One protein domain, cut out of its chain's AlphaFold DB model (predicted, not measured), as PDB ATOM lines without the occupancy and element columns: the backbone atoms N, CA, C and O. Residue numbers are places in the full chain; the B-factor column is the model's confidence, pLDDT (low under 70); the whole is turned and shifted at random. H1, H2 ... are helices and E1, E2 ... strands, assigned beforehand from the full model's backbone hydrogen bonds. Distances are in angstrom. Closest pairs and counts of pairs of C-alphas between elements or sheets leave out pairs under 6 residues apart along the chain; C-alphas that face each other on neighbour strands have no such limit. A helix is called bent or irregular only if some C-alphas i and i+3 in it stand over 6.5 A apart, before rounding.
ATOM      1  N   ASN A 239     184.228 144.713 148.941       67.19
ATOM      2  CA  ASN A 239     182.841 145.148 148.748       67.19
ATOM      3  C   ASN A 239     181.874 143.947 148.703       67.19
ATOM      4  O   ASN A 239     181.330 143.567 147.663       67.19
ATOM      5  N   VAL A 240     181.675 143.307 149.856       70.81
ATOM      6  CA  VAL A 240     180.832 142.109 150.016       70.81
ATOM      7  C   VAL A 240     179.330 142.413 149.978       70.81
ATOM      8  O   VAL A 240     178.526 141.500 149.789       70.81
ATOM      9  N   ASN A 241     178.941 143.674 150.171       82.69
ATOM     10  CA  ASN A 241     177.563 144.158 150.154       82.69
ATOM     11  C   ASN A 241     177.498 145.636 149.718       82.69
ATOM     12  O   ASN A 241     178.527 146.284 149.508       82.69
ATOM     13  N   LYS A 242     176.273 146.153 149.575       88.44
ATOM     14  CA  LYS A 242     175.997 147.530 149.148       88.44
ATOM     15  C   LYS A 242     176.558 148.578 150.115       88.44
ATOM     16  O   LYS A 242     177.089 149.584 149.664       88.44
ATOM     17  N   GLU A 243     176.498 148.314 151.420       91.44
ATOM     18  CA  GLU A 243     177.013 149.212 152.459       91.44
ATOM     19  C   GLU A 243     178.541 149.323 152.385       91.44
ATOM     20  O   GLU A 243     179.076 150.423 152.379       91.44
ATOM     21  N   ALA A 244     179.251 148.200 152.226       84.12
ATOM     22  CA  ALA A 244     180.706 148.199 152.085       84.12
ATOM     23  C   ALA A 244     181.162 148.967 150.836       84.12
ATOM     24  O   ALA A 244     182.130 149.719 150.906       84.12
ATOM     25  N   ALA A 245     180.444 148.824 149.716       82.38
ATOM     26  CA  ALA A 245     180.724 149.594 148.507       82.38
ATOM     27  C   ALA A 245     180.501 151.103 148.709       82.38
ATOM     28  O   ALA A 245     181.320 151.906 148.260       82.38
ATOM     29  N   ALA A 246     179.425 151.487 149.401       87.19
ATOM     30  CA  ALA A 246     179.145 152.880 149.733       87.19
ATOM     31  C   ALA A 246     180.213 153.474 150.667       87.19
ATOM     32  O   ALA A 246     180.753 154.544 150.386       87.19
ATOM     33  N   ASP A 247     180.575 152.752 151.729       86.50
ATOM     34  CA  ASP A 247     181.591 153.167 152.699       86.50
ATOM     35  C   ASP A 247     182.974 153.309 152.045       86.50
ATOM     36  O   ASP A 247     183.685 154.283 152.300       86.50
ATOM     37  N   ALA A 248     183.354 152.365 151.177       81.00
ATOM     38  CA  ALA A 248     184.618 152.410 150.447       81.00
ATOM     39  C   ALA A 248     184.689 153.620 149.504       81.00
ATOM     40  O   ALA A 248     185.712 154.310 149.458       81.00
ATOM     41  N   TYR A 249     183.600 153.915 148.790       79.38
ATOM     42  CA  TYR A 249     183.534 155.082 147.914       79.38
ATOM     43  C   TYR A 249     183.621 156.394 148.695       79.38
ATOM     44  O   TYR A 249     184.424 157.265 148.353       79.38
ATOM     45  N   LEU A 250     182.869 156.509 149.794       84.81
ATOM     46  CA  LEU A 250     182.916 157.678 150.671       84.81
ATOM     47  C   LEU A 250     184.303 157.876 151.282       84.81
ATOM     48  O   LEU A 250     184.810 158.995 151.286       84.81
ATOM     49  N   ALA A 251     184.957 156.805 151.736       82.44
ATOM     50  CA  ALA A 251     186.327 156.876 152.233       82.44
ATOM     51  C   ALA A 251     187.300 157.400 151.161       82.44
ATOM     52  O   ALA A 251     188.190 158.186 151.481       82.44
ATOM     53  N   GLY A 252     187.108 157.008 149.897       74.69
ATOM     54  CA  GLY A 252     187.865 157.526 148.757       74.69
ATOM     55  C   GLY A 252     187.664 159.028 148.540       74.69
ATOM     56  O   GLY A 252     188.647 159.760 148.429       74.69
ATOM     57  N   LEU A 253     186.412 159.498 148.552       73.75
ATOM     58  CA  LEU A 253     186.082 160.924 148.429       73.75
ATOM     59  C   LEU A 253     186.682 161.748 149.578       73.75
ATOM     60  O   LEU A 253     187.287 162.792 149.348       73.75
ATOM     61  N   ILE A 254     186.589 161.251 150.814       81.25
ATOM     62  CA  ILE A 254     187.165 161.904 151.998       81.25
ATOM     63  C   ILE A 254     188.696 161.960 151.901       81.25
ATOM     64  O   ILE A 254     189.301 162.973 152.252       81.25
ATOM     65  N   ALA A 255     189.329 160.882 151.430       73.81
ATOM     66  CA  ALA A 255     190.779 160.798 151.295       73.81
ATOM     67  C   ALA A 255     191.338 161.696 150.182       73.81
ATOM     68  O   ALA A 255     192.483 162.137 150.301       73.81
ATOM     69  N   ALA A 256     190.557 161.973 149.131       72.44
ATOM     70  CA  ALA A 256     190.933 162.924 148.085       72.44
ATOM     71  C   ALA A 256     191.165 164.328 148.672       72.44
ATOM     72  O   ALA A 256     192.168 164.973 148.365       72.44
ATOM     73  N   GLY A 257     190.302 164.734 149.610       73.44
ATOM     74  CA  GLY A 257     190.487 165.929 150.423       73.44
ATOM     75  C   GLY A 257     190.417 167.249 149.637       73.44
ATOM     76  O   GLY A 257     189.944 167.285 148.501       73.44
ATOM     77  N   PRO A 258     190.878 168.359 150.244       71.94
ATOM     78  CA  PRO A 258     190.796 169.687 149.638       71.94
ATOM     79  C   PRO A 258     191.523 169.785 148.291       71.94
ATOM     80  O   PRO A 258     192.686 169.387 148.183       71.94
ATOM     81  N   GLY A 259     190.869 170.395 147.300       54.06
ATOM     82  CA  GLY A 259     191.357 170.500 145.922       54.06
ATOM     83  C   GLY A 259     190.776 169.449 144.972       54.06
ATOM     84  O   GLY A 259     190.935 169.588 143.759       54.06
ATOM     85  N   ASP A 260     190.085 168.431 145.495       72.81
ATOM     86  CA  ASP A 260     189.203 167.585 144.696       72.81
ATOM     87  C   ASP A 260     187.858 168.287 144.455       72.81
ATOM     88  O   ASP A 260     187.253 168.850 145.368       72.81
ATOM     89  N   ARG A 261     187.364 168.237 143.214       73.88
ATOM     90  CA  ARG A 261     186.146 168.953 142.807       73.88
ATOM     91  C   ARG A 261     184.910 168.510 143.592       73.88
ATOM     92  O   ARG A 261     184.077 169.354 143.920       73.88
ATOM     93  N   LEU A 262     184.749 167.210 143.831       71.19
ATOM     94  CA  LEU A 262     183.576 166.662 144.517       71.19
ATOM     95  C   LEU A 262     183.652 166.975 146.010       71.19
ATOM     96  O   LEU A 262     182.657 167.388 146.610       71.19
ATOM     97  N   TYR A 263     184.852 166.852 146.583       80.25
ATOM     98  CA  TYR A 263     185.109 167.236 147.965       80.25
ATOM     99  C   TYR A 263     184.795 168.721 148.201       80.25
ATOM    100  O   TYR A 263     184.022 169.062 149.103       80.25
ATOM    101  N   ASP A 264     185.353 169.596 147.361       78.12
ATOM    102  CA  ASP A 264     185.220 171.048 147.469       78.12
ATOM    103  C   ASP A 264     183.782 171.520 147.205       78.12
ATOM    104  O   ASP A 264     183.336 172.481 147.833       78.12
ATOM    105  N   ALA A 265     183.028 170.843 146.330       77.62
ATOM    106  CA  ALA A 265     181.618 171.153 146.084       77.62
ATOM    107  C   ALA A 265     180.763 170.966 147.347       77.62
ATOM    108  O   ALA A 265     180.019 171.870 147.724       77.62
ATOM    109  N   ALA A 266     180.921 169.841 148.050       83.50
ATOM    110  CA  ALA A 266     180.212 169.610 149.308       83.50
ATOM    111  C   ALA A 266     180.651 170.596 150.406       83.50
ATOM    112  O   ALA A 266     179.816 171.111 151.149       83.50
ATOM    113  N   VAL A 267     181.941 170.938 150.487       88.62
ATOM    114  CA  VAL A 267     182.429 171.963 151.432       88.62
ATOM    115  C   VAL A 267     181.875 173.352 151.101       88.62
ATOM    116  O   VAL A 267     181.569 174.124 152.009       88.62
ATOM    117  N   SER A 268     181.722 173.685 149.819       86.56
ATOM    118  CA  SER A 268     181.109 174.943 149.385       86.56
ATOM    119  C   SER A 268     179.635 175.017 149.790       86.56
ATOM    120  O   SER A 268     179.197 176.043 150.310       86.56
ATOM    121  N   ALA A 269     178.886 173.932 149.589       86.81
ATOM    122  CA  ALA A 269     177.457 173.871 149.873       86.81
ATOM    123  C   ALA A 269     177.150 173.795 151.382       86.81
ATOM    124  O   ALA A 269     176.269 174.509 151.869       86.81
ATOM    125  N   PHE A 270     177.897 172.986 152.141       92.12
ATOM    126  CA  PHE A 270     177.593 172.645 153.541       92.12
ATOM    127  C   PHE A 270     178.588 173.207 154.566       92.12
ATOM    128  O   PHE A 270     178.365 173.101 155.772       92.12
ATOM    129  N   GLY A 271     179.658 173.857 154.109       91.50
ATOM    130  CA  GLY A 271     180.659 174.501 154.951       91.50
ATOM    131  C   GLY A 271     181.874 173.628 155.273       91.50
ATOM    132  O   GLY A 271     182.001 172.466 154.882       91.50
ATOM    133  N   SER A 272     182.821 174.219 156.005       90.75
ATOM    134  CA  SER A 272     184.024 173.517 156.456       90.75
ATOM    135  C   SER A 272     183.663 172.328 157.342       90.75
ATOM    136  O   SER A 272     182.919 172.501 158.307       90.75
ATOM    137  N   GLY A 273     184.251 171.165 157.067       89.31
ATOM    138  CA  GLY A 273     183.982 169.946 157.829       89.31
ATOM    139  C   GLY A 273     182.759 169.162 157.347       89.31
ATOM    140  O   GLY A 273     182.388 168.203 158.018       89.31
ATOM    141  N   ALA A 274     182.171 169.501 156.188       90.44
ATOM    142  CA  ALA A 274     181.049 168.761 155.589       90.44
ATOM    143  C   ALA A 274     181.252 167.233 155.642       90.44
ATOM    144  O   ALA A 274     180.350 166.475 156.000       90.44
ATOM    145  N   TRP A 275     182.479 166.794 155.369       92.12
ATOM    146  CA  TRP A 275     182.881 165.392 155.309       92.12
ATOM    147  C   TRP A 275     183.178 164.729 156.663       92.12
ATOM    148  O   TRP A 275     183.292 163.507 156.714       92.12
ATOM    149  N   ASP A 276     183.273 165.481 157.765       89.12
ATOM    150  CA  ASP A 276     183.654 164.940 159.082       89.12
ATOM    151  C   ASP A 276     182.577 164.003 159.656       89.12
ATOM    152  O   ASP A 276     182.875 163.069 160.408       89.12
ATOM    153  N   HIS A 277     181.315 164.250 159.291       84.31
ATOM    154  CA  HIS A 277     180.137 163.525 159.772       84.31
ATOM    155  C   HIS A 277     179.107 163.307 158.655       84.31
ATOM    156  O   HIS A 277     177.907 163.492 158.872       84.31
ATOM    157  N   VAL A 278     179.572 162.951 157.454       93.06
ATOM    158  CA  VAL A 278     178.669 162.562 156.365       93.06
ATOM    159  C   VAL A 278     177.941 161.268 156.736       93.06
ATOM    160  O   VAL A 278     178.527 160.326 157.271       93.06
ATOM    161  N   THR A 279     176.641 161.240 156.482       95.62
ATOM    162  CA  THR A 279     175.780 160.065 156.667       95.62
ATOM    163  C   THR A 279     175.037 159.792 155.373       95.62
ATOM    164  O   THR A 279     174.975 160.675 154.520       95.62
ATOM    165  N   TYR A 280     174.481 158.592 155.217       96.94
ATOM    166  CA  TYR A 280     173.684 158.274 154.042       96.94
ATOM    167  C   TYR A 280     172.446 157.441 154.358       96.94
ATOM    168  O   TYR A 280     172.412 156.692 155.339       96.94
ATOM    169  N   ALA A 281     171.444 157.567 153.494       96.12
ATOM    170  CA  ALA A 281     170.315 156.656 153.379       96.12
ATOM    171  C   ALA A 281     170.435 155.869 152.067       96.12
ATOM    172  O   ALA A 281     171.052 156.346 151.119       96.12
ATOM    173  N   MET A 282     169.880 154.654 152.023       96.12
ATOM    174  CA  MET A 282     169.874 153.840 150.806       96.12
ATOM    175  C   MET A 282     168.449 153.512 150.380       96.12
ATOM    176  O   MET A 282     167.682 152.970 151.181       96.12
ATOM    177  N   GLU A 283     168.135 153.760 149.115       94.62
ATOM    178  CA  GLU A 283     166.872 153.381 148.486       94.62
ATOM    179  C   GLU A 283     167.140 152.464 147.291       94.62
ATOM    180  O   GLU A 283     168.103 152.646 146.548       94.62
ATOM    181  N   GLN A 284     166.328 151.418 147.136       90.31
ATOM    182  CA  GLN A 284     166.471 150.519 145.997       90.31
ATOM    183  C   GLN A 284     166.029 151.251 144.729       90.31
ATOM    184  O   GLN A 284     164.933 151.801 144.689       90.31
ATOM    185  N   THR A 285     166.861 151.207 143.693       83.50
ATOM    186  CA  THR A 285     166.608 151.887 142.419       83.50
ATOM    187  C   THR A 285     166.779 150.928 141.242       83.50
ATOM    188  O   THR A 285     167.247 149.794 141.400       83.50
ATOM    189  N   GLU A 286     166.372 151.362 140.053       73.38
ATOM    190  CA  GLU A 286     166.619 150.615 138.823       73.38
ATOM    191  C   GLU A 286     168.110 150.663 138.475       73.38
ATOM    192  O   GLU A 286     168.756 151.710 138.543       73.38
ATOM    193  N   SER A 287     168.684 149.524 138.084       65.38
ATOM    194  CA  SER A 287     170.053 149.526 137.565       65.38
ATOM    195  C   SER A 287     170.110 150.168 136.183       65.38
ATOM    196  O   SER A 287     169.218 149.980 135.352       65.38
ATOM    197  N   VAL A 288     171.225 150.848 135.915       55.97
ATOM    198  CA  VAL A 288     171.591 151.338 134.582       55.97
ATOM    199  C   VAL A 288     171.815 150.169 133.615       55.97
ATOM    200  O   VAL A 288     171.554 150.288 132.415       55.97
ATOM    201  N   GLU A 289     172.273 149.016 134.114       56.72
ATOM    202  CA  GLU A 289     172.360 147.797 133.322       56.72
ATOM    203  C   GLU A 289     170.973 147.160 133.206       56.72
ATOM    204  O   GLU A 289     170.457 146.510 134.118       56.72
ATOM    205  N   CYS A 374     170.891 143.671 137.538       70.56
ATOM    206  CA  CYS A 374     171.454 143.613 138.876       70.56
ATOM    207  C   CYS A 374     170.680 144.490 139.865       70.56
ATOM    208  O   CYS A 374     169.941 145.394 139.480       70.56
ATOM    209  N   ASP A 375     170.888 144.213 141.153       82.50
ATOM    210  CA  ASP A 375     170.402 145.068 142.233       82.50
ATOM    211  C   ASP A 375     171.170 146.389 142.214       82.50
ATOM    212  O   ASP A 375     172.403 146.369 142.231       82.50
ATOM    213  N   ALA A 376     170.456 147.510 142.244       84.25
ATOM    214  CA  ALA A 376     171.022 148.842 142.385       84.25
ATOM    215  C   ALA A 376     170.378 149.575 143.565       84.25
ATOM    216  O   ALA A 376     169.207 149.371 143.894       84.25
ATOM    217  N   TRP A 377     171.181 150.390 144.233       90.50
ATOM    218  CA  TRP A 377     170.793 151.166 145.397       90.50
ATOM    219  C   TRP A 377     171.352 152.564 145.260       90.50
ATOM    220  O   TRP A 377     172.563 152.747 145.140       90.50
ATOM    221  N   GLU A 378     170.460 153.533 145.285       90.56
ATOM    222  CA  GLU A 378     170.818 154.926 145.406       90.56
ATOM    223  C   GLU A 378     171.213 155.219 146.852       90.56
ATOM    224  O   GLU A 378     170.610 154.699 147.791       90.56
ATOM    225  N   VAL A 379     172.270 156.001 147.021       92.75
ATOM    226  CA  VAL A 379     172.888 156.355 148.291       92.75
ATOM    227  C   VAL A 379     172.839 157.866 148.421       92.75
ATOM    228  O   VAL A 379     173.693 158.564 147.878       92.75
ATOM    229  N   GLU A 380     171.828 158.365 149.123       95.44
ATOM    230  CA  GLU A 380     171.626 159.794 149.349       95.44
ATOM    231  C   GLU A 380     172.418 160.248 150.576       95.44
ATOM    232  O   GLU A 380     172.314 159.658 151.653       95.44
ATOM    233  N   LEU A 381     173.209 161.303 150.410       94.94
ATOM    234  CA  LEU A 381     174.093 161.862 151.417       94.94
ATOM    235  C   LEU A 381     173.426 162.982 152.204       94.94
ATOM    236  O   LEU A 381     172.785 163.878 151.660       94.94
ATOM    237  N   ALA A 382     173.694 162.982 153.505       95.69
ATOM    238  CA  ALA A 382     173.409 164.095 154.388       95.69
ATOM    239  C   ALA A 382     174.703 164.579 155.050       95.69
ATOM    240  O   ALA A 382     175.388 163.831 155.758       95.69
ATOM    241  N   PHE A 383     175.000 165.862 154.864       94.56
ATOM    242  CA  PHE A 383     176.147 166.552 155.443       94.56
ATOM    243  C   PHE A 383     175.676 167.337 156.663       94.56
ATOM    244  O   PHE A 383     174.738 168.127 156.581       94.56
ATOM    245  N   HIS A 384     176.268 167.080 157.833       92.69
ATOM    246  CA  HIS A 384     175.796 167.650 159.106       92.69
ATOM    247  C   HIS A 384     174.290 167.420 159.374       92.69
ATOM    248  O   HIS A 384     173.635 168.223 160.038       92.69
ATOM    249  N   GLY A 385     173.736 166.315 158.861       91.56
ATOM    250  CA  GLY A 385     172.308 165.995 158.957       91.56
ATOM    251  C   GLY A 385     171.403 166.805 158.019       91.56
ATOM    252  O   GLY A 385     170.188 166.785 158.199       91.56
ATOM    253  N   GLN A 386     171.970 167.519 157.044       92.56
ATOM    254  CA  GLN A 386     171.245 168.280 156.029       92.56
ATOM    255  C   GLN A 386     171.453 167.654 154.647       92.56
ATOM    256  O   GLN A 386     172.570 167.280 154.299       92.56
ATOM    257  N   THR A 387     170.383 167.570 153.859       91.81
ATOM    258  CA  THR A 387     170.411 167.107 152.458       91.81
ATOM    259  C   THR A 387     170.383 168.258 151.451       91.81
ATOM    260  O   THR A 387     170.576 168.040 150.262       91.81
ATOM    261  N   VAL A 388     170.172 169.491 151.929       92.62
ATOM    262  CA  VAL A 388     170.099 170.715 151.120       92.62
ATOM    263  C   VAL A 388     171.198 171.676 151.564       92.62
ATOM    264  O   VAL A 388     171.278 172.037 152.742       92.62
ATOM    265  N   GLY A 389     172.039 172.070 150.616       88.69
ATOM    266  CA  GLY A 389     173.139 173.004 150.769       88.69
ATOM    267  C   GLY A 389     172.688 174.457 150.888       88.69
ATOM    268  O   GLY A 389     171.572 174.847 150.539       88.69
ATOM    269  N   SER A 390     173.592 175.302 151.379       89.69
ATOM    270  CA  SER A 390     173.353 176.741 151.549       89.69
ATOM    271  C   SER A 390     173.203 177.514 150.233       89.69
ATOM    272  O   SER A 390     172.629 178.604 150.226       89.69
ATOM    273  N   ASP A 391     173.686 176.951 149.127       80.56
ATOM    274  CA  ASP A 391     173.536 177.453 147.760       80.56
ATOM    275  C   ASP A 391     172.265 176.936 147.061       80.56
ATOM    276  O   ASP A 391     172.013 177.286 145.909       80.56
ATOM    277  N   GLY A 392     171.442 176.145 147.759       80.94
ATOM    278  CA  GLY A 392     170.220 175.554 147.218       80.94
ATOM    279  C   GLY A 392     170.446 174.286 146.397       80.94
ATOM    280  O   GLY A 392     169.480 173.788 145.828       80.94
ATOM    281  N   SER A 393     171.680 173.775 146.327       80.81
ATOM    282  CA  SER A 393     171.928 172.412 145.853       80.81
ATOM    283  C   SER A 393     171.309 171.400 146.814       80.81
ATOM    284  O   SER A 393     171.311 171.600 148.028       80.81
ATOM    285  N   ASP A 394     170.760 170.318 146.298       85.12
ATOM    286  CA  ASP A 394     170.165 169.242 147.073       85.12
ATOM    287  C   ASP A 394     170.418 167.889 146.411       85.12
ATOM    288  O   ASP A 394     171.152 167.778 145.431       85.12
ATOM    289  N   HIS A 395     169.890 166.829 147.018       83.38
ATOM    290  CA  HIS A 395     169.926 165.486 146.451       83.38
ATOM    291  C   HIS A 395     171.341 165.003 146.083       83.38
ATOM    292  O   HIS A 395     171.590 164.486 144.996       83.38
ATOM    293  N   TYR A 396     172.301 165.184 146.992       86.38
ATOM    294  CA  TYR A 396     173.644 164.634 146.826       86.38
ATOM    295  C   TYR A 396     173.582 163.112 146.909       86.38
ATOM    296  O   TYR A 396     173.387 162.575 147.993       86.38
ATOM    297  N   HIS A 397     173.763 162.408 145.798       86.31
ATOM    298  CA  HIS A 397     173.592 160.962 145.744       86.31
ATOM    299  C   HIS A 397     174.604 160.279 144.823       86.31
ATOM    300  O   HIS A 397     175.200 160.888 143.939       86.31
ATOM    301  N   PHE A 398     174.799 158.984 145.031       79.06
ATOM    302  CA  PHE A 398     175.486 158.093 144.096       79.06
ATOM    303  C   PHE A 398     174.767 156.745 144.068       79.06
ATOM    304  O   PHE A 398     173.987 156.448 144.965       79.06
ATOM    305  N   VAL A 399     175.015 155.902 143.070       80.56
ATOM    306  CA  VAL A 399     174.371 154.580 142.976       80.56
ATOM    307  C   VAL A 399     175.414 153.493 143.128       80.56
ATOM    308  O   VAL A 399     176.436 153.522 142.446       80.56
ATOM    309  N   VAL A 400     175.143 152.499 143.970       82.94
ATOM    310  CA  VAL A 400     175.907 151.248 144.040       82.94
ATOM    311  C   VAL A 400     175.093 150.104 143.464       82.94
ATOM    312  O   VAL A 400     173.893 150.008 143.704       82.94
ATOM    313  N   SER A 401     175.734 149.194 142.737       80.38
ATOM    314  CA  SER A 401     175.054 148.014 142.209       80.38
ATOM    315  C   SER A 401     175.866 146.737 142.307       80.38
ATOM    316  O   SER A 401     177.094 146.745 142.417       80.38
ATOM    317  N   ASN A 402     175.149 145.614 142.300       73.81
ATOM    318  CA  ASN A 402     175.695 144.268 142.385       73.81
ATOM    319  C   ASN A 402     175.912 143.674 140.995       73.81
ATOM    320  O   ASN A 402     175.210 142.751 140.561       73.81
ATOM    321  N   ARG A 403     176.889 144.196 140.261       63.16
ATOM    322  CA  ARG A 403     177.175 143.671 138.928       63.16
ATOM    323  C   ARG A 403     177.929 142.353 139.021       63.16
ATOM    324  O   ARG A 403     179.082 142.283 139.439       63.16
ATOM    325  N   ARG A 404     177.256 141.282 138.582       58.03
ATOM    326  CA  ARG A 404     177.805 139.916 138.474       58.03
ATOM    327  C   ARG A 404     178.391 139.385 139.790       58.03
ATOM    328  O   ARG A 404     179.379 138.648 139.774       58.03
ATOM    329  N   GLY A 405     177.759 139.724 140.913       62.91
ATOM    330  CA  GLY A 405     178.153 139.259 142.243       62.91
ATOM    331  C   GLY A 405     179.221 140.114 142.925       62.91
ATOM    332  O   GLY A 405     179.799 139.659 143.909       62.91
ATOM    333  N   VAL A 406     179.510 141.308 142.401       64.12
ATOM    334  CA  VAL A 406     180.443 142.263 143.001       64.12
ATOM    335  C   VAL A 406     179.743 143.605 143.177       64.12
ATOM    336  O   VAL A 406     179.176 144.134 142.221       64.12
ATOM    337  N   TRP A 407     179.803 144.154 144.390       74.50
ATOM    338  CA  TRP A 407     179.253 145.471 144.690       74.50
ATOM    339  C   TRP A 407     180.256 146.581 144.369       74.50
ATOM    340  O   TRP A 407     181.452 146.477 144.655       74.50
ATOM    341  N   GLY A 408     179.766 147.667 143.785       73.94
ATOM    342  CA  GLY A 408     180.560 148.861 143.520       73.94
ATOM    343  C   GLY A 408     179.707 150.006 143.008       73.94
ATOM    344  O   GLY A 408     178.510 149.833 142.784       73.94
ATOM    345  N   VAL A 409     180.324 151.169 142.823       73.44
ATOM    346  CA  VAL A 409     179.616 152.359 142.347       73.44
ATOM    347  C   VAL A 409     179.294 152.209 140.862       73.44
ATOM    348  O   VAL A 409     180.147 151.889 140.037       73.44
ATOM    349  N   GLU A 410     178.028 152.393 140.522       68.56
ATOM    350  CA  GLU A 410     177.514 152.415 139.158       68.56
ATOM    351  C   GLU A 410     177.339 153.840 138.639       68.56
ATOM    352  O   GLU A 410     177.689 154.099 137.489       68.56
ATOM    353  N   VAL A 411     176.872 154.748 139.497       69.81
ATOM    354  CA  VAL A 411     176.764 156.182 139.214       69.81
ATOM    355  C   VAL A 411     177.569 156.923 140.282       69.81
ATOM    356  O   VAL A 411     177.289 156.702 141.458       69.81
ATOM    357  N   PRO A 412     178.571 157.747 139.919       68.19
ATOM    358  CA  PRO A 412     179.371 158.500 140.888       68.19
ATOM    359  C   PRO A 412     178.548 159.584 141.593       68.19
ATOM    360  O   PRO A 412     177.419 159.861 141.202       68.19
ATOM    361  N   LEU A 413     179.145 160.226 142.605       75.94
ATOM    362  CA  LEU A 413     178.513 161.327 143.332       75.94
ATOM    363  C   LEU A 413     178.053 162.440 142.380       75.94
ATOM    364  O   LEU A 413     178.862 163.069 141.693       75.94
ATOM    365  N   ALA A 414     176.752 162.689 142.403       74.12
ATOM    366  CA  ALA A 414     176.045 163.754 141.719       74.12
ATOM    367  C   ALA A 414     175.156 164.499 142.725       74.12
ATOM    368  O   ALA A 414     174.993 164.061 143.861       74.12
ATOM    369  N   TRP A 415     174.633 165.652 142.326       79.81
ATOM    370  CA  TRP A 415     173.667 166.415 143.109       79.81
ATOM    371  C   TRP A 415     172.807 167.262 142.187       79.81
ATOM    372  O   TRP A 415     173.250 167.660 141.102       79.81
ATOM    373  N   ASP A 416     171.601 167.558 142.646       74.50
ATOM    374  CA  ASP A 416     170.728 168.515 142.003       74.50
ATOM    375  C   ASP A 416     171.103 169.918 142.475       74.50
ATOM    376  O   ASP A 416     171.496 170.180 143.609       74.50
ATOM    377  N   GLY A 417     171.078 170.867 141.559       62.00
ATOM    378  CA  GLY A 417     171.430 172.234 141.882       62.00
ATOM    379  C   GLY A 417     171.314 173.110 140.663       62.00
ATOM    380  O   GLY A 417     171.373 172.649 139.520       62.00
TER     381      GLY A 417
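This is residues 239 to 289 and 374 to 417 of the 426 residues of an uncharacterized protein of uncultured Flavonifractor sp (UniProt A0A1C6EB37). A strongly twisted sheet of four strands curls round one long helix, H1, which packs on one face. A shorter helix, H2, is on the same face near one end of the sheet, where the short H3 touches it; the opposite face has no named helix. The printed part has 95 residues, with three named helices followed by four named strands along the chain, in the class mixed, helices and strands. The sheet's order is E1, E2, E3, E4, antiparallel throughout. The whole is compact but elongated, with a radius of gyration of the C-alphas of 13.1 A and spans of 38 by 24 by 20 A.

The sheet is made of E1, residues 279 to 285, E2, residues 376 to 382, E3, residues 394 to 403 and 27.7 A long, and E4, residues 406 to 416 and 28.0 A long. C-alpha 416 stands at (170.728, 168.515, 142.003). H1, residues 242 to 256, is 21.5 A long and begins with C-alpha 242 at (175.997, 147.530, 149.148). H2 has residues 261 to 270 and is 14.2 A long. H3, residues 274 to 277, is irregular, but only just: C-alphas 274 and 277 are 6.8 A apart.

E2, E3 and E4 form a meander, each strand the antiparallel neighbour of the one before. E1 and E2 stand at 152 degrees, with N 281 and O 380 2.9 A apart, within hydrogen-bond range. In the hairpin of E2 and E3, N 379 and O 398 are 2.7 A apart; in that of E3 and E4, N 397 and O 414 are 2.8 A apart. H1 is on the sheet with residues 242 to 253; its closest C-alphas to E4 are those of Ala 245 and Gly 408, 5.0 A. H1 and E1 are near each other, with 9 pairs of C-alphas within 10 A. H2 is on the same face, at a height over the sheet of 10.1 A. H1 and H2 touch only at the corner, about perpendicular at 86 degrees, with the C-alphas of Leu 253 and Tyr 263 closest at 6.4 A. H3 is not on the sheet; it touches H2, the C-alphas of Val 267 and Ala 274 being closest at 5.4 A. In H1 and H2 every O i to N i+4 pair is within hydrogen-bond range; H3 is too short for such a pair, and its one O i to N i+3 pair is not within range.

The two C-alphas farthest apart, those of Ser 390 and Arg 404, are 39.3 A apart. Residues 290 to 373 are not printed, and C-alphas 289 and 374 are 7.0 A apart across this cut. The link from E2 to E3 is long, with 11 residues. The mean pLDDT of the printed part is 81.2, and 13 residues are under 70, among them 287 to 289 and 403 to 406.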